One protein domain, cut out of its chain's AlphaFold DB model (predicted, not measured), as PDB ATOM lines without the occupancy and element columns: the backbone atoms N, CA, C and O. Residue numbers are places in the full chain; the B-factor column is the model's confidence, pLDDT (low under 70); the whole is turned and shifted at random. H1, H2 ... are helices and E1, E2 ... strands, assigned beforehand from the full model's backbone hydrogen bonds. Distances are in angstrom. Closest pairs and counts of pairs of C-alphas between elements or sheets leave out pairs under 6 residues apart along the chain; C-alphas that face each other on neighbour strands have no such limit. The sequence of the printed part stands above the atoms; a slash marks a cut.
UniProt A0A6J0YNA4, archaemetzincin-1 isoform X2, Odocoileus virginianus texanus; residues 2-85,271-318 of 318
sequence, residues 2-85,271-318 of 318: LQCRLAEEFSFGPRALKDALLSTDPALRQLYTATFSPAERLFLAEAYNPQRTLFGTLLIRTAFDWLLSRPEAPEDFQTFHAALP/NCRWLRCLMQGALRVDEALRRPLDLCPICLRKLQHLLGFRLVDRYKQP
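Overview. This is residues 2 to 85 and 271 to 318 of the 318 residues of the protein "archaemetzincin-1 isoform X2" of Odocoileus virginianus texanus (UniProt A0A6J0YNA4). The model is an elongated body with a cluster of crossed helices at one end, made by H1, H3, H5 and H7 with H2 at its far side, and a loop-rich end with the small ribbon of E1 and E2 and the short helices H4 and H6. H8 lies beside the helix cluster, and residues 313 to 318, of which 313 and 314 belong to H8, stick out. The printed part has 132 residues with eight named helices and two named strands in the order E1, H1, H2, H3, E2, H4, H5, H6, H7, H8; the sheet has the order E1 - E2 and is antiparallel. The class is mostly helix, and the whole is compact, with a radius of gyration of the C-alphas of 15.4 A and spans of 52 by 33 by 27 A.

Along the chain. E1, residues 8 to 10, begins at C-alpha 8 (49.264, 32.649, -4.911). E2 is residues 58 to 60. H1, residues 13 to 22, is 14.3 A long; H2, residues 26 to 35, 14.2 A; H3, residues 38 to 48, 16.1 A; and H7, residues 297 to 307, 15.0 A, beginning at C-alpha 297 (38.997, 44.587, 9.747). The shorter helices are H4, residues 66 to 69, H5, residues 77 to 83, H6, residues 285 to 290, and H8, residues 311 to 314, which ends at C-alpha 314 (36.707, 57.324, 9.316).

Arrangement. E1 and E2 are antiparallel neighbours at 136 degrees, with N 8 and O 60 at 2.8 A and N 10 and O 58 at 2.9 A within hydrogen-bond range. The closest C-alphas of E2 and H4 are those of Ile 60 and Leu 67, 7.5 A apart. H6 touches no helix and is only just apart from H4, the closest C-alphas being 8.1 A apart. H1 is the hub. It touches H3 at a steep tilt of 41 degrees, opposite ways, closest at the C-alphas of Pro 14 and Tyr 48, 4.4 A. It touches H7 at a shallow tilt of 8 degrees, the same way, closest at the C-alphas of Leu 21 and Ile 298, 4.9 A. H1 also touches H5, closest at the C-alphas of Ala 20 and Phe 77, 6.0 A. H5 touches H7, closest at the C-alphas of Phe 77 and Lys 302, 6.2 A. H1 and H2 touch only at the corner, and only just, with 3 pairs of C-alphas within 8 A, the closest being Leu 22 and Arg 29, 5.6 A. H8 is close to H3 but not clearly touching, at the C-alphas of Glu 40 and Leu 311, 6.8 A. Each O i to N i+4 pair is within hydrogen-bond range in H1, H2, H5, H6 and H7, against 4 of 7 in H3; H4 and H8 are too short for such a pair.

Size, cuts and confidence. The C-alphas farthest apart are those of Leu 2 and Ala 34, 52.1 A. Residues 86 to 270 are not printed, and C-alphas 85 and 271 are 18.3 A apart across that cut. Of the links that are printed whole, none is long. Residues 271 to 284 hold no named element. Mean pLDDT of the printed part is 91.1, and residues 2 to 5 and 317 to 318 are under 70.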
ATOM      1  N   LEU A   2      63.094  33.373 -16.100       38.84
ATOM      2  CA  LEU A   2      62.357  32.902 -14.923       38.84
ATOM      3  C   LEU A   2      60.883  33.246 -15.150       38.84
ATOM      4  O   LEU A   2      60.538  34.423 -15.227       38.84
ATOM      5  N   GLN A   3      60.040  32.229 -15.335       40.75
ATOM      6  CA  GLN A   3      58.592  32.402 -15.403       40.75
ATOM      7  C   GLN A   3      58.151  33.207 -14.177       40.75
ATOM      8  O   GLN A   3      58.418  32.813 -13.041       40.75
ATOM      9  N   CYS A   4      57.513  34.353 -14.414       44.38
ATOM     10  CA  CYS A   4      56.872  35.130 -13.366       44.38
ATOM     11  C   CYS A   4      55.747  34.247 -12.804       44.38
ATOM     12  O   CYS A   4      54.693  34.129 -13.426       44.38
ATOM     13  N   ARG A   5      55.998  33.529 -11.699       57.47
ATOM     14  CA  ARG A   5      54.951  32.753 -11.027       57.47
ATOM     15  C   ARG A   5      53.832  33.722 -10.652       57.47
ATOM     16  O   ARG A   5      54.096  34.787 -10.090       57.47
ATOM     17  N   LEU A   6      52.599  33.372 -11.016       71.19
ATOM     18  CA  LEU A   6      51.419  34.113 -10.586       71.19
ATOM     19  C   LEU A   6      51.398  34.128  -9.055       71.19
ATOM     20  O   LEU A   6      51.743  33.132  -8.424       71.19
ATOM     21  N   ALA A   7      51.050  35.274  -8.470       80.31
ATOM     22  CA  ALA A   7      50.937  35.377  -7.024       80.31
ATOM     23  C   ALA A   7      49.852  34.411  -6.529       80.31
ATOM     24  O   ALA A   7      48.747  34.402  -7.069       80.31
ATOM     25  N   GLU A   8      50.170  33.620  -5.512       89.12
ATOM     26  CA  GLU A   8      49.264  32.649  -4.911       89.12
ATOM     27  C   GLU A   8      48.533  33.292  -3.732       89.12
ATOM     28  O   GLU A   8      49.135  33.981  -2.903       89.12
ATOM     29  N   GLU A   9      47.221  33.088  -3.654       90.31
ATOM     30  CA  GLU A   9      46.441  33.576  -2.524       90.31
ATOM     31  C   GLU A   9      46.702  32.738  -1.272       90.31
ATOM     32  O   GLU A   9      46.705  31.510  -1.307       90.31
ATOM     33  N   PHE A  10      46.844  33.418  -0.138       89.44
ATOM     34  CA  PHE A  10      46.957  32.793   1.170       89.44
ATOM     35  C   PHE A  10      45.834  33.267   2.095       89.44
ATOM     36  O   PHE A  10      45.551  34.464   2.212       89.44
ATOM     37  N   SER A  11      45.181  32.315   2.764       89.50
ATOM     38  CA  SER A  11      44.051  32.568   3.658       89.50
ATOM     39  C   SER A  11      43.957  31.504   4.750       89.50
ATOM     40  O   SER A  11      44.099  30.315   4.483       89.50
ATOM     41  N   PHE A  12      43.628  31.931   5.971       89.12
ATOM     42  CA  PHE A  12      43.326  31.046   7.105       89.12
ATOM     43  C   PHE A  12      41.890  30.482   7.073       89.12
ATOM     44  O   PHE A  12      41.499  29.705   7.944       89.12
ATOM     45  N   GLY A  13      41.093  30.867   6.073       93.56
ATOM     46  CA  GLY A  13      39.704  30.446   5.904       93.56
ATOM     47  C   GLY A  13      38.690  31.277   6.714       93.56
ATOM     48  O   GLY A  13      39.050  31.940   7.690       93.56
ATOM     49  N   PRO A  14      37.394  31.244   6.338       95.62
ATOM     50  CA  PRO A  14      36.364  32.115   6.920       95.62
ATOM     51  C   PRO A  14      36.205  31.990   8.436       95.62
ATOM     52  O   PRO A  14      36.032  32.987   9.132       95.62
ATOM     53  N   ARG A  15      36.284  30.765   8.970       96.62
ATOM     54  CA  ARG A  15      36.115  30.520  10.407       96.62
ATOM     55  C   ARG A  15      37.229  31.174  11.222       96.62
ATOM     56  O   ARG A  15      36.928  31.896  12.163       96.62
ATOM     57  N   ALA A  16      38.486  30.976  10.823       96.94
ATOM     58  CA  ALA A  16      39.628  31.567  11.511       96.94
ATOM     59  C   ALA A  16      39.606  33.098  11.429       96.94
ATOM     60  O   ALA A  16      39.835  33.762  12.430       96.94
ATOM     61  N   LEU A  17      39.249  33.669  10.271       97.50
ATOM     62  CA  LEU A  17      39.106  35.120  10.103       97.50
ATOM     63  C   LEU A  17      37.987  35.696  10.980       97.50
ATOM     64  O   LEU A  17      38.150  36.759  11.579       97.50
ATOM     65  N   LYS A  18      36.862  34.981  11.094       97.81
ATOM     66  CA  LYS A  18      35.761  35.353  11.985       97.81
ATOM     67  C   LYS A  18      36.185  35.301  13.448       97.81
ATOM     68  O   LYS A  18      35.914  36.254  14.171       97.81
ATOM     69  N   ASP A  19      36.850  34.235  13.880       98.06
ATOM     70  CA  ASP A  19      37.340  34.115  15.256       98.06
ATOM     71  C   ASP A  19      38.421  35.168  15.553       98.06
ATOM     72  O   ASP A  19      38.395  35.783  16.615       98.06
ATOM     73  N   ALA A  20      39.291  35.478  14.589       98.19
ATOM     74  CA  ALA A  20      40.315  36.505  14.737       98.19
ATOM     75  C   ALA A  20      39.734  37.920  14.875       98.19
ATOM     76  O   ALA A  20      40.241  38.745  15.642       98.19
ATOM     77  N   LEU A  21      38.661  38.201  14.126       98.31
ATOM     78  CA  LEU A  21      37.954  39.473  14.176       98.31
ATOM     79  C   LEU A  21      37.057  39.580  15.404       98.31
ATOM     80  O   LEU A  21      37.049  40.642  16.010       98.31
ATOM     81  N   LEU A  22      36.285  38.544  15.746       97.94
ATOM     82  CA  LEU A  22      35.246  38.584  16.787       97.94
ATOM     83  C   LEU A  22      35.742  38.162  18.174       97.94
ATOM     84  O   LEU A  22      35.111  38.553  19.156       97.94
ATOM     85  N   SER A  23      36.876  37.462  18.245       97.50
ATOM     86  CA  SER A  23      37.386  36.720  19.407       97.50
ATOM     87  C   SER A  23      36.620  35.426  19.676       97.50
ATOM     88  O   SER A  23      35.475  35.260  19.245       97.50
ATOM     89  N   THR A  24      37.242  34.487  20.390       96.56
ATOM     90  CA  THR A  24      36.569  33.279  20.900       96.56
ATOM     91  C   THR A  24      35.941  33.525  22.271       96.56
ATOM     92  O   THR A  24      34.920  32.915  22.588       96.56
ATOM     93  N   ASP A  25      36.480  34.486  23.024       97.56
ATOM     94  CA  ASP A  25      35.941  34.971  24.294       97.56
ATOM     95  C   ASP A  25      34.533  35.603  24.137       97.56
ATOM     96  O   ASP A  25      34.366  36.583  23.394       97.56
ATOM     97  N   PRO A  26      33.503  35.091  24.847       97.56
ATOM     98  CA  PRO A  26      32.157  35.662  24.851       97.56
ATOM     99  C   PRO A  26      32.089  37.139  25.264       97.56
ATOM    100  O   PRO A  26      31.302  37.887  24.679       97.56
ATOM    101  N   ALA A  27      32.905  37.583  26.224       97.50
ATOM    102  CA  ALA A  27      32.908  38.968  26.693       97.50
ATOM    103  C   ALA A  27      33.403  39.921  25.594       97.50
ATOM    104  O   ALA A  27      32.788  40.955  25.324       97.50
ATOM    105  N   LEU A  28      34.459  39.535  24.870       97.50
ATOM    106  CA  LEU A  28      34.976  40.318  23.745       97.50
ATOM    107  C   LEU A  28      34.014  40.334  22.548       97.50
ATOM    108  O   LEU A  28      33.976  41.321  21.809       97.50
ATOM    109  N   ARG A  29      33.201  39.288  22.356       97.88
ATOM    110  CA  ARG A  29      32.121  39.277  21.349       97.88
ATOM    111  C   ARG A  29      30.971  40.214  21.714       97.88
ATOM    112  O   ARG A  29      30.415  40.881  20.837       97.88
ATOM    113  N   GLN A  30      30.611  40.273  22.996       97.81
ATOM    114  CA  GLN A  30      29.624  41.233  23.493       97.81
ATOM    115  C   GLN A  30      30.133  42.664  23.316       97.81
ATOM    116  O   GLN A  30      29.411  43.485  22.757       97.81
ATOM    117  N   LEU A  31      31.399  42.926  23.668       96.69
ATOM    118  CA  LEU A  31      32.045  44.216  23.428       96.69
ATOM    119  C   LEU A  31      31.990  44.603  21.945       96.69
ATOM    120  O   LEU A  31      31.548  45.694  21.618       96.69
ATOM    121  N   TYR A  32      32.353  43.695  21.034       97.62
ATOM    122  CA  TYR A  32      32.247  43.934  19.587       97.62
ATOM    123  C   TYR A  32      30.831  44.346  19.160       97.62
ATOM    124  O   TYR A  32      30.649  45.281  18.384       97.62
ATOM    125  N   THR A  33      29.819  43.648  19.675       97.25
ATOM    126  CA  THR A  33      28.413  43.896  19.329       97.25
ATOM    127  C   THR A  33      27.904  45.223  19.888       97.25
ATOM    128  O   THR A  33      27.098  45.875  19.231       97.25
ATOM    129  N   ALA A  34      28.374  45.623  21.071       96.88
ATOM    130  CA  ALA A  34      28.036  46.901  21.688       96.88
ATOM    131  C   ALA A  34      28.740  48.088  21.009       96.88
ATOM    132  O   ALA A  34      28.152  49.158  20.885       96.88
ATOM    133  N   THR A  35      29.981  47.895  20.558       95.69
ATOM    134  CA  THR A  35      30.800  48.956  19.960       95.69
ATOM    135  C   THR A  35      30.403  49.279  18.521       95.69
ATOM    136  O   THR A  35      30.424  50.445  18.135       95.69
ATOM    137  N   PHE A  36      30.053  48.268  17.718       97.00
ATOM    138  CA  PHE A  36      29.782  48.446  16.289       97.00
ATOM    139  C   PHE A  36      28.298  48.348  15.952       97.00
ATOM    140  O   PHE A  36      27.622  47.350  16.239       97.00
ATOM    141  N   SER A  37      27.806  49.356  15.233       96.25
ATOM    142  CA  SER A  37      26.453  49.354  14.681       96.25
ATOM    143  C   SER A  37      26.229  48.158  13.739       96.25
ATOM    144  O   SER A  37      27.185  47.583  13.209       96.25
ATOM    145  N   PRO A  38      24.972  47.749  13.477       96.44
ATOM    146  CA  PRO A  38      24.686  46.674  12.524       96.44
ATOM    147  C   PRO A  38      25.340  46.880  11.147       96.44
ATOM    148  O   PRO A  38      25.887  45.931  10.591       96.44
ATOM    149  N   ALA A  39      25.352  48.115  10.630       94.62
ATOM    150  CA  ALA A  39      25.974  48.442   9.346       94.62
ATOM    151  C   ALA A  39      27.506  48.284   9.370       94.62
ATOM    152  O   ALA A  39      28.076  47.670   8.472       94.62
ATOM    153  N   GLU A  40      28.177  48.764  10.422       95.94
ATOM    154  CA  GLU A  40      29.628  48.581  10.587       95.94
ATOM    155  C   GLU A  40      29.996  47.104  10.735       95.94
ATOM    156  O   GLU A  40      31.000  46.655  10.186       95.94
ATOM    157  N   ARG A  41      29.164  46.316  11.427       96.69
ATOM    158  CA  ARG A  41      29.382  44.871  11.556       96.69
ATOM    159  C   ARG A  41      29.250  44.143  10.221       96.69
ATOM    160  O   ARG A  41      30.014  43.208  10.005       96.69
ATOM    161  N   LEU A  42      28.340  44.561   9.338       94.88
ATOM    162  CA  LEU A  42      28.244  44.024   7.973       94.88
ATOM    163  C   LEU A  42      29.485  44.374   7.146       94.88
ATOM    164  O   LEU A  42      30.046  43.501   6.495       94.88
ATOM    165  N   PHE A  43      29.958  45.617   7.236       95.12
ATOM    166  CA  PHE A  43      31.195  46.040   6.581       95.12
ATOM    167  C   PHE A  43      32.410  45.229   7.060       95.12
ATOM    168  O   PHE A  43      33.165  44.701   6.252       95.12
ATOM    169  N   LEU A  44      32.582  45.066   8.375       96.94
ATOM    170  CA  LEU A  44      33.687  44.287   8.945       96.94
ATOM    171  C   LEU A  44      33.570  42.783   8.643       96.94
ATOM    172  O   LEU A  44      34.592  42.103   8.537       96.94
ATOM    173  N   ALA A  45      32.349  42.262   8.475       96.56
ATOM    174  CA  ALA A  45      32.102  40.863   8.130       96.56
ATOM    175  C   ALA A  45      32.663  40.464   6.756       96.56
ATOM    176  O   ALA A  45      32.940  39.282   6.544       96.56
ATOM    177  N   GLU A  46      32.928  41.429   5.867       95.69
ATOM    178  CA  GLU A  46      33.636  41.177   4.607       95.69
ATOM    179  C   GLU A  46      35.008  40.525   4.830       95.69
ATOM    180  O   GLU A  46      35.460  39.776   3.971       95.69
ATOM    181  N   ALA A  47      35.635  40.688   6.007       95.50
ATOM    182  CA  ALA A  47      36.864  39.971   6.362       95.50
ATOM    183  C   ALA A  47      36.775  38.457   6.161       95.50
ATOM    184  O   ALA A  47      37.764  37.834   5.787       95.50
ATOM    185  N   TYR A  48      35.621  37.859   6.457       95.75
ATOM    186  CA  TYR A  48      35.407  36.414   6.398       95.75
ATOM    187  C   TYR A  48      34.372  36.013   5.342       95.75
ATOM    188  O   TYR A  48      33.945  34.858   5.320       95.75
ATOM    189  N   ASN A  49      33.987  36.929   4.450       94.31
ATOM    190  CA  ASN A  49      33.163  36.601   3.294       94.31
ATOM    191  C   ASN A  49      34.039  35.916   2.214       94.31
ATOM    192  O   ASN A  49      35.040  36.490   1.765       94.31
ATOM    193  N   PRO A  50      33.712  34.679   1.781       88.44
ATOM    194  CA  PRO A  50      34.439  34.006   0.704       88.44
ATOM    195  C   PRO A  50      34.379  34.753  -0.634       88.44
ATOM    196  O   PRO A  50      35.314  34.650  -1.417       88.44
ATOM    197  N   GLN A  51      33.307  35.515  -0.876       89.31
ATOM    198  CA  GLN A  51      33.070  36.302  -2.093       89.31
ATOM    199  C   GLN A  51      33.324  37.800  -1.871       89.31
ATOM    200  O   GLN A  51      32.734  38.644  -2.545       89.31
ATOM    201  N   ARG A  52      34.159  38.144  -0.883       89.56
ATOM    202  CA  ARG A  52      34.419  39.537  -0.518       89.56
ATOM    203  C   ARG A  52      34.964  40.350  -1.682       89.56
ATOM    204  O   ARG A  52      35.813  39.889  -2.443       89.56
ATOM    205  N   THR A  53      34.522  41.596  -1.752       89.69
ATOM    206  CA  THR A  53      35.075  42.604  -2.676       89.69
ATOM    207  C   THR A  53      36.022  43.566  -1.963       89.69
ATOM    208  O   THR A  53      36.871  44.197  -2.591       89.69
ATOM    209  N   LEU A  54      35.912  43.635  -0.635       90.38
ATOM    210  CA  LEU A  54      36.764  44.418   0.249       90.38
ATOM    211  C   LEU A  54      37.750  43.507   0.989       90.38
ATOM    212  O   LEU A  54      37.522  42.309   1.135       90.38
ATOM    213  N   PHE A  55      38.841  44.089   1.490       92.56
ATOM    214  CA  PHE A  55      39.835  43.399   2.325       92.56
ATOM    215  C   PHE A  55      40.422  42.130   1.676       92.56
ATOM    216  O   PHE A  55      40.158  40.995   2.079       92.56
ATOM    217  N   GLY A  56      41.254  42.334   0.652       92.31
ATOM    218  CA  GLY A  56      41.839  41.248  -0.139       92.31
ATOM    219  C   GLY A  56      42.639  40.209   0.666       92.31
ATOM    220  O   GLY A  56      43.189  40.494   1.734       92.31
ATOM    221  N   THR A  57      42.718  38.996   0.117       93.25
ATOM    222  CA  THR A  57      43.615  37.902   0.535       93.25
ATOM    223  C   THR A  57      45.076  38.327   0.515       93.25
ATOM    224  O   THR A  57      45.505  39.120  -0.324       93.25
ATOM    225  N   LEU A  58      45.864  37.745   1.416       93.00
ATOM    226  CA  LEU A  58      47.314  37.838   1.318       93.00
ATOM    227  C   LEU A  58      47.793  37.190   0.018       93.00
ATOM    228  O   LEU A  58      47.188  36.237  -0.465       93.00
ATOM    229  N   LEU A  59      48.894  37.706  -0.519       92.75
ATOM    230  CA  LEU A  59      49.503  37.199  -1.741       92.75
ATOM    231  C   LEU A  59      50.926  36.741  -1.440       92.75
ATOM    232  O   LEU A  59      51.715  37.529  -0.922       92.75
ATOM    233  N   ILE A  60      51.233  35.501  -1.803       91.75
ATOM    234  CA  ILE A  60      52.574  34.924  -1.794       91.75
ATOM    235  C   ILE A  60      53.097  34.965  -3.225       91.75
ATOM    236  O   ILE A  60      52.480  34.443  -4.148       91.75
ATOM    237  N   ARG A  61      54.240  35.605  -3.428       90.50
ATOM    238  CA  ARG A  61      54.917  35.701  -4.728       90.50
ATOM    239  C   ARG A  61      56.167  34.848  -4.763       90.50
ATOM    240  O   ARG A  61      56.489  34.274  -5.801       90.50
ATOM    241  N   THR A  62      56.880  34.776  -3.645       89.50
ATOM    242  CA  THR A  62      58.115  34.006  -3.537       89.50
ATOM    243  C   THR A  62      58.171  33.226  -2.229       89.50
ATOM    244  O   THR A  62      57.523  33.577  -1.245       89.50
ATOM    245  N   ALA A  63      59.005  32.186  -2.194       88.06
ATOM    246  CA  ALA A  63      59.286  31.440  -0.967       88.06
ATOM    247  C   ALA A  63      60.008  32.285   0.105       88.06
ATOM    248  O   ALA A  63      60.067  31.878   1.260       88.06
ATOM    249  N   PHE A  64      60.544  33.450  -0.278       89.69
ATOM    250  CA  PHE A  64      61.270  34.371   0.598       89.69
ATOM    251  C   PHE A  64      60.407  35.534   1.095       89.69
ATOM    252  O   PHE A  64      60.915  36.411   1.792       89.69
ATOM    253  N   ASP A  65      59.117  35.552   0.756       91.06
ATOM    254  CA  ASP A  65      58.204  36.576   1.254       91.06
ATOM    255  C   ASP A  65      58.148  36.515   2.788       91.06
ATOM    256  O   ASP A  65      58.220  35.436   3.395       91.06
ATOM    257  N   TRP A  66      57.998  37.675   3.432       92.50
ATOM    258  CA  TRP A  66      57.935  37.821   4.888       92.50
ATOM    259  C   TRP A  66      56.936  36.849   5.518       92.50
ATOM    260  O   TRP A  66      57.215  36.234   6.548       92.50
ATOM    261  N   LEU A  67      55.786  36.675   4.859       91.69
ATOM    262  CA  LEU A  67      54.707  35.816   5.325       91.69
ATOM    263  C   LEU A  67      55.171  34.370   5.554       91.69
ATOM    264  O   LEU A  67      54.764  33.757   6.538       91.69
ATOM    265  N   LEU A  68      56.043  33.842   4.693       91.31
ATOM    266  CA  LEU A  68      56.585  32.488   4.816       91.31
ATOM    267  C   LEU A  68      57.876  32.450   5.641       91.31
ATOM    268  O   LEU A  68      58.084  31.530   6.425       91.31
ATOM    269  N   SER A  69      58.718  33.473   5.504       90.00
ATOM    270  CA  SER A  69      60.049  33.521   6.123       90.00
ATOM    271  C   SER A  69      60.023  33.834   7.623       90.00
ATOM    272  O   SER A  69      60.980  33.540   8.339       90.00
ATOM    273  N   ARG A  70      58.944  34.449   8.118       84.75
ATOM    274  CA  ARG A  70      58.727  34.760   9.540       84.75
ATOM    275  C   ARG A  70      57.401  34.141   9.992       84.75
ATOM    276  O   ARG A  70      56.390  34.842   9.991       84.75
ATOM    277  N   PRO A  71      57.354  32.842  10.340       83.00
ATOM    278  CA  PRO A  71      56.114  32.128  10.658       83.00
ATOM    279  C   PRO A  71      55.617  32.408  12.089       83.00
ATOM    280  O   PRO A  71      55.266  31.497  12.832       83.00
ATOM    281  N   GLU A  72      55.602  33.677  12.491       86.25
ATOM    282  CA  GLU A  72      55.072  34.101  13.786       86.25
ATOM    283  C   GLU A  72      53.558  33.860  13.855       86.25
ATOM    284  O   GLU A  72      52.851  33.883  12.838       86.25
ATOM    285  N   ALA A  73      53.051  33.629  15.068       89.94
ATOM    286  CA  ALA A  73      51.622  33.466  15.285       89.94
ATOM    287  C   ALA A  73      50.881  34.752  14.863       89.94
ATOM    288  O   ALA A  73      51.302  35.849  15.235       89.94
ATOM    289  N   PRO A  74      49.789  34.656  14.082       93.62
ATOM    290  CA  PRO A  74      48.978  35.819  13.759       93.62
ATOM    291  C   PRO A  74      48.404  36.448  15.032       93.62
ATOM    292  O   PRO A  74      47.739  35.776  15.814       93.62
ATOM    293  N   GLU A  75      48.602  37.749  15.217       96.44
ATOM    294  CA  GLU A  75      47.965  38.471  16.316       96.44
ATOM    295  C   GLU A  75      46.489  38.719  15.965       96.44
ATOM    296  O   GLU A  75      46.175  39.537  15.093       96.44
ATOM    297  N   ASP A  76      45.557  38.013  16.601       97.75
ATOM    298  CA  ASP A  76      44.122  38.321  16.534       97.75
ATOM    299  C   ASP A  76      43.717  39.434  17.520       97.75
ATOM    300  O   ASP A  76      44.554  39.999  18.228       97.75
ATOM    301  N   PHE A  77      42.432  39.810  17.549       98.19
ATOM    302  CA  PHE A  77      41.963  40.832  18.489       98.19
ATOM    303  C   PHE A  77      42.093  40.396  19.954       98.19
ATOM    304  O   PHE A  77      42.380  41.228  20.808       98.19
ATOM    305  N   GLN A  78      41.874  39.115  20.257       97.56
ATOM    306  CA  GLN A  78      41.896  38.616  21.634       97.56
ATOM    307  C   GLN A  78      43.313  38.639  22.213       97.56
ATOM    308  O   GLN A  78      43.513  39.108  23.329       97.56
ATOM    309  N   THR A  79      44.289  38.194  21.425       96.94
ATOM    310  CA  THR A  79      45.719  38.226  21.739       96.94
ATOM    311  C   THR A  79      46.186  39.661  21.939       96.94
ATOM    312  O   THR A  79      46.796  39.968  22.959       96.94
ATOM    313  N   PHE A  80      45.822  40.557  21.015       96.50
ATOM    314  CA  PHE A  80      46.101  41.986  21.142       96.50
ATOM    315  C   PHE A  80      45.516  42.568  22.438       96.50
ATOM    316  O   PHE A  80      46.231  43.191  23.213       96.50
ATOM    317  N   HIS A  81      44.231  42.323  22.709       95.12
ATOM    318  CA  HIS A  81      43.552  42.836  23.899       95.12
ATOM    319  C   HIS A  81      44.194  42.332  25.201       95.12
ATOM    320  O   HIS A  81      44.304  43.087  26.161       95.12
ATOM    321  N   ALA A  82      44.629  41.069  25.238       94.25
ATOM    322  CA  ALA A  82      45.304  40.490  26.397       94.25
ATOM    323  C   ALA A  82      46.720  41.048  26.617       94.25
ATOM    324  O   ALA A  82      47.183  41.096  27.753       94.25
ATOM    325  N   ALA A  83      47.399  41.468  25.545       92.00
ATOM    326  CA  ALA A  83      48.735  42.057  25.605       92.00
ATOM    327  C   ALA A  83      48.729  43.540  26.016       92.00
ATOM    328  O   ALA A  83      49.779  44.078  26.370       92.00
ATOM    329  N   LEU A  84      47.572  44.212  25.980       87.31
ATOM    330  CA  LEU A  84      47.482  45.611  26.385       87.31
ATOM    331  C   LEU A  84      47.766  45.761  27.889       87.31
ATOM    332  O   LEU A  84      47.141  45.079  28.706       87.31
ATOM    333  N   PRO A  85      48.657  46.686  28.289       76.44
ATOM    334  CA  PRO A  85      48.944  46.906  29.696       76.44
ATOM    335  C   PRO A  85      47.676  47.362  30.444       76.44
ATOM    336  O   PRO A  85      46.932  48.216  29.942       76.44
ATOM    337  N   ASN A 271      52.531  43.015  13.647       95.88
ATOM    338  CA  ASN A 271      52.444  42.740  12.215       95.88
ATOM    339  C   ASN A 271      51.204  41.884  11.887       95.88
ATOM    340  O   ASN A 271      50.926  40.867  12.523       95.88
ATOM    341  N   CYS A 272      50.464  42.260  10.848       96.69
ATOM    342  CA  CYS A 272      49.255  41.581  10.409       96.69
ATOM    343  C   CYS A 272      49.561  40.440   9.440       96.69
ATOM    344  O   CYS A 272      50.223  40.621   8.418       96.69
ATOM    345  N   ARG A 273      48.982  39.273   9.736       95.25
ATOM    346  CA  ARG A 273      49.066  38.059   8.915       95.25
ATOM    347  C   ARG A 273      47.702  37.584   8.423       95.25
ATOM    348  O   ARG A 273      47.617  36.516   7.850       95.25
ATOM    349  N   TRP A 274      46.627  38.335   8.642       95.81
ATOM    350  CA  TRP A 274      45.275  37.839   8.364       95.81
ATOM    351  C   TRP A 274      44.798  38.120   6.940       95.81
ATOM    352  O   TRP A 274      44.246  37.243   6.283       95.81
ATOM    353  N   LEU A 275      44.991  39.354   6.478       96.12
ATOM    354  CA  LEU A 275      44.488  39.895   5.213       96.12
ATOM    355  C   LEU A 275      45.458  40.971   4.712       96.12
ATOM    356  O   LEU A 275      46.336  41.411   5.465       96.12
ATOM    357  N   ARG A 276      45.276  41.448   3.474       95.62
ATOM    358  CA  ARG A 276      45.995  42.636   2.991       95.62
ATOM    359  C   ARG A 276      45.737  43.803   3.930       95.62
ATOM    360  O   ARG A 276      44.590  44.136   4.219       95.62
ATOM    361  N   CYS A 277      46.814  44.375   4.445       97.38
ATOM    362  CA  CYS A 277      46.763  45.321   5.546       97.38
ATOM    363  C   CYS A 277      48.024  46.182   5.536       97.38
ATOM    364  O   CYS A 277      49.116  45.676   5.274       97.38
ATOM    365  N   LEU A 278      47.894  47.452   5.910       97.62
ATOM    366  CA  LEU A 278      49.038  48.323   6.162       97.62
ATOM    367  C   LEU A 278      50.037  47.697   7.149       97.62
ATOM    368  O   LEU A 278      51.245  47.850   6.994       97.62
ATOM    369  N   MET A 279      49.539  46.945   8.135       97.44
ATOM    370  CA  MET A 279      50.355  46.296   9.165       97.44
ATOM    371  C   MET A 279      51.062  45.020   8.708       97.44
ATOM    372  O   MET A 279      51.647  44.340   9.537       97.44
ATOM    373  N   GLN A 280      51.015  44.630   7.434       95.44
ATOM    374  CA  GLN A 280      51.809  43.484   6.977       95.44
ATOM    375  C   GLN A 280      53.305  43.746   7.178       95.44
ATOM    376  O   GLN A 280      53.790  44.819   6.825       95.44
ATOM    377  N   GLY A 281      54.055  42.760   7.674       92.94
ATOM    378  CA  GLY A 281      55.511  42.864   7.724       92.94
ATOM    379  C   GLY A 281      56.132  42.850   6.322       92.94
ATOM    380  O   GLY A 281      55.477  42.536   5.329       92.94
ATOM    381  N   ALA A 282      57.394  43.262   6.227       91.69
ATOM    382  CA  ALA A 282      58.166  43.232   4.987       91.69
ATOM    383  C   ALA A 282      59.634  42.956   5.309       91.69
ATOM    384  O   ALA A 282      60.169  43.493   6.277       91.69
ATOM    385  N   LEU A 283      60.282  42.140   4.483       88.19
ATOM    386  CA  LEU A 283      61.728  41.924   4.492       88.19
ATOM    387  C   LEU A 283      62.420  42.708   3.372       88.19
ATOM    388  O   LEU A 283      63.641  42.858   3.380       88.19
ATOM    389  N   ARG A 284      61.650  43.186   2.388       87.94
ATOM    390  CA  ARG A 284      62.160  43.863   1.194       87.94
ATOM    391  C   ARG A 284      61.344  45.102   0.848       87.94
ATOM    392  O   ARG A 284      60.174  45.230   1.214       87.94
ATOM    393  N   VAL A 285      61.955  45.991   0.066       88.12
ATOM    394  CA  VAL A 285      61.308  47.217  -0.425       88.12
ATOM    395  C   VAL A 285      60.064  46.898  -1.244       88.12
ATOM    396  O   VAL A 285      59.018  47.500  -1.033       88.12
ATOM    397  N   ASP A 286      60.129  45.903  -2.125       89.69
ATOM    398  CA  ASP A 286      59.013  45.562  -3.000       89.69
ATOM    399  C   ASP A 286      57.790  45.026  -2.234       89.69
ATOM    400  O   ASP A 286      56.656  45.261  -2.648       89.69
ATOM    401  N   GLU A 287      57.989  44.369  -1.089       91.56
ATOM    402  CA  GLU A 287      56.894  43.991  -0.189       91.56
ATOM    403  C   GLU A 287      56.280  45.209   0.505       91.56
ATOM    404  O   GLU A 287      55.056  45.349   0.511       91.56
ATOM    405  N   ALA A 288      57.114  46.115   1.031       90.94
ATOM    406  CA  ALA A 288      56.655  47.345   1.672       90.94
ATOM    407  C   ALA A 288      55.836  48.217   0.703       90.94
ATOM    408  O   ALA A 288      54.738  48.657   1.046       90.94
ATOM    409  N   LEU A 289      56.304  48.369  -0.544       90.81
ATOM    410  CA  LEU A 289      55.622  49.145  -1.585       90.81
ATOM    411  C   LEU A 289      54.222  48.605  -1.926       90.81
ATOM    412  O   LEU A 289      53.332  49.385  -2.289       90.81
ATOM    413  N   ARG A 290      54.020  47.283  -1.809       91.19
ATOM    414  CA  ARG A 290      52.763  46.582  -2.123       91.19
ATOM    415  C   ARG A 290      51.730  46.612  -0.995       91.19
ATOM    416  O   ARG A 290      50.575  46.238  -1.242       91.19
ATOM    417  N   ARG A 291      52.100  47.053   0.214       93.50
ATOM    418  CA  ARG A 291      51.149  47.239   1.321       93.50
ATOM    419  C   ARG A 291      50.043  48.211   0.890       93.50
ATOM    420  O   ARG A 291      50.347  49.223   0.247       93.50
ATOM    421  N   PRO A 292      48.766  47.939   1.202       94.25
ATOM    422  CA  PRO A 292      47.728  48.958   1.080       94.25
ATOM    423  C   PRO A 292      47.951  50.054   2.134       94.25
ATOM    424  O   PRO A 292      48.708  49.855   3.083       94.25
ATOM    425  N   LEU A 293      47.297  51.205   1.971       91.94
ATOM    426  CA  LEU A 293      47.222  52.195   3.052       91.94
ATOM    427  C   LEU A 293      46.197  51.767   4.119       91.94
ATOM    428  O   LEU A 293      46.320  52.125   5.284       91.94
ATOM    429  N   ASP A 294      45.214  50.954   3.731       93.00
ATOM    430  CA  ASP A 294      44.119  50.534   4.596       93.00
ATOM    431  C   ASP A 294      44.507  49.445   5.599       93.00
ATOM    432  O   ASP A 294      45.290  48.526   5.327       93.00
ATOM    433  N   LEU A 295      43.872  49.505   6.767       97.38
ATOM    434  CA  LEU A 295      43.889  48.423   7.739       97.38
ATOM    435  C   LEU A 295      42.824  47.382   7.380       97.38
ATOM    436  O   LEU A 295      41.700  47.717   7.011       97.38
ATOM    437  N   CYS A 296      43.152  46.103   7.559       97.50
ATOM    438  CA  CYS A 296      42.140  45.049   7.508       97.50
ATOM    439  C   CYS A 296      41.181  45.140   8.714       97.50
ATOM    440  O   CYS A 296      41.545  45.741   9.729       97.50
ATOM    441  N   PRO A 297      40.008  44.480   8.690       97.81
ATOM    442  CA  PRO A 297      38.997  44.587   9.747       97.81
ATOM    443  C   PRO A 297      39.507  44.218  11.139       97.81
ATOM    444  O   PRO A 297      39.100  44.818  12.129       97.81
ATOM    445  N   ILE A 298      40.447  43.273  11.220       98.38
ATOM    446  CA  ILE A 298      41.051  42.845  12.487       98.38
ATOM    447  C   ILE A 298      41.914  43.972  13.067       98.38
ATOM    448  O   ILE A 298      41.735  44.344  14.222       98.38
ATOM    449  N   CYS A 299      42.799  44.576  12.267       98.44
ATOM    450  CA  CYS A 299      43.606  45.720  12.707       98.44
ATOM    451  C   CYS A 299      42.769  46.993  12.910       98.44
ATOM    452  O   CYS A 299      43.061  47.756  13.825       98.44
ATOM    453  N   LEU A 300      41.707  47.201  12.122       97.50
ATOM    454  CA  LEU A 300      40.740  48.280  12.344       97.50
ATOM    455  C   LEU A 300      40.066  48.139  13.704       97.50
ATOM    456  O   LEU A 300      39.981  49.121  14.430       97.50
ATOM    457  N   ARG A 301      39.635  46.925  14.079       97.81
ATOM    458  CA  ARG A 301      39.058  46.660  15.403       97.81
ATOM    459  C   ARG A 301      40.060  46.971  16.520       97.81
ATOM    460  O   ARG A 301      39.676  47.582  17.511       97.81
ATOM    461  N   LYS A 302      41.332  46.583  16.361       97.75
ATOM    462  CA  LYS A 302      42.399  46.896  17.333       97.75
ATOM    463  C   LYS A 302      42.587  48.403  17.493       97.75
ATOM    464  O   LYS A 302      42.528  48.908  18.608       97.75
ATOM    465  N   LEU A 303      42.734  49.127  16.382       96.19
ATOM    466  CA  LEU A 303      42.906  50.579  16.414       96.19
ATOM    467  C   LEU A 303      41.668  51.284  16.983       96.19
ATOM    468  O   LEU A 303      41.789  52.207  17.785       96.19
ATOM    469  N   GLN A 304      40.472  50.825  16.615       95.62
ATOM    470  CA  GLN A 304      39.224  51.361  17.139       95.62
ATOM    471  C   GLN A 304      39.105  51.136  18.648       95.62
ATOM    472  O   GLN A 304      38.678  52.040  19.357       95.62
ATOM    473  N   HIS A 305      39.536  49.982  19.156       94.81
ATOM    474  CA  HIS A 305      39.550  49.718  20.591       94.81
ATOM    475  C   HIS A 305      40.473  50.679  21.359       94.81
ATOM    476  O   HIS A 305      40.148  51.062  22.479       94.81
ATOM    477  N   LEU A 306      41.590  51.099  20.754       92.38
ATOM    478  CA  LEU A 306      42.518  52.058  21.362       92.38
ATOM    479  C   LEU A 306      41.998  53.497  21.344       92.38
ATOM    480  O   LEU A 306      42.171  54.227  22.317       92.38
ATOM    481  N   LEU A 307      41.402  53.917  20.226       91.56
ATOM    482  CA  LEU A 307      41.080  55.325  19.971       91.56
ATOM    483  C   LEU A 307      39.601  55.673  20.182       91.56
ATOM    484  O   LEU A 307      39.255  56.843  20.317       91.56
ATOM    485  N   GLY A 308      38.713  54.680  20.195       91.69
ATOM    486  CA  GLY A 308      37.281  54.867  20.424       91.69
ATOM    487  C   GLY A 308      36.528  55.594  19.303       91.69
ATOM    488  O   GLY A 308      35.404  56.036  19.528       91.69
ATOM    489  N   PHE A 309      37.104  55.735  18.103       91.38
ATOM    490  CA  PHE A 309      36.401  56.346  16.967       91.38
ATOM    491  C   PHE A 309      35.255  55.455  16.454       91.38
ATOM    492  O   PHE A 309      35.221  54.245  16.694       91.38
ATOM    493  N   ARG A 310      34.322  56.047  15.699       91.44
ATOM    494  CA  ARG A 310      33.307  55.304  14.933       91.44
ATOM    495  C   ARG A 310      33.826  55.037  13.524       91.44
ATOM    496  O   ARG A 310      34.366  55.952  12.901       91.44
ATOM    497  N   LEU A 311      33.657  53.822  12.996       91.38
ATOM    498  CA  LEU A 311      34.192  53.491  11.666       91.38
ATOM    499  C   LEU A 311      33.559  54.348  10.581       91.38
ATOM    500  O   LEU A 311      34.244  54.756   9.651       91.38
ATOM    501  N   VAL A 312      32.268  54.639  10.712       88.56
ATOM    502  CA  VAL A 312      31.560  55.476   9.740       88.56
ATOM    503  C   VAL A 312      32.216  56.853   9.592       88.56
ATOM    504  O   VAL A 312      32.285  57.365   8.480       88.56
ATOM    505  N   ASP A 313      32.724  57.449  10.671       88.38
ATOM    506  CA  ASP A 313      33.358  58.772  10.601       88.38
ATOM    507  C   ASP A 313      34.721  58.710   9.895       88.38
ATOM    508  O   ASP A 313      35.067  59.631   9.161       88.38
ATOM    509  N   ARG A 314      35.441  57.584  10.023       85.88
ATOM    510  CA  ARG A 314      36.707  57.324   9.316       85.88
ATOM    511  C   ARG A 314      36.557  57.339   7.801       85.88
ATOM    512  O   ARG A 314      37.444  57.827   7.120       85.88
ATOM    513  N   TYR A 315      35.457  56.804   7.280       83.69
ATOM    514  CA  TYR A 315      35.244  56.676   5.835       83.69
ATOM    515  C   TYR A 315      34.389  57.798   5.234       83.69
ATOM    516  O   TYR A 315      34.040  57.743   4.059       83.69
ATOM    517  N   LYS A 316      34.018  58.807   6.032       78.75
ATOM    518  CA  LYS A 316      33.281  59.992   5.567       78.75
ATOM    519  C   LYS A 316      34.186  61.142   5.141       78.75
ATOM    520  O   LYS A 316      33.725  62.007   4.401       78.75
ATOM    521  N   GLN A 317      35.413  61.192   5.651       55.38
ATOM    522  CA  GLN A 317      36.365  62.242   5.312       55.38
ATOM    523  C   GLN A 317      37.232  61.756   4.139       55.38
ATOM    524  O   GLN A 317      37.847  60.698   4.283       55.38
ATOM    525  N   PRO A 318      37.192  62.442   2.979       44.19
ATOM    526  CA  PRO A 318      37.973  62.073   1.801       44.19
ATOM    527  C   PRO A 318      39.478  62.264   2.001       44.19
ATOM    528  O   PRO A 318      39.863  63.183   2.762       44.19
TER     529      PRO A 318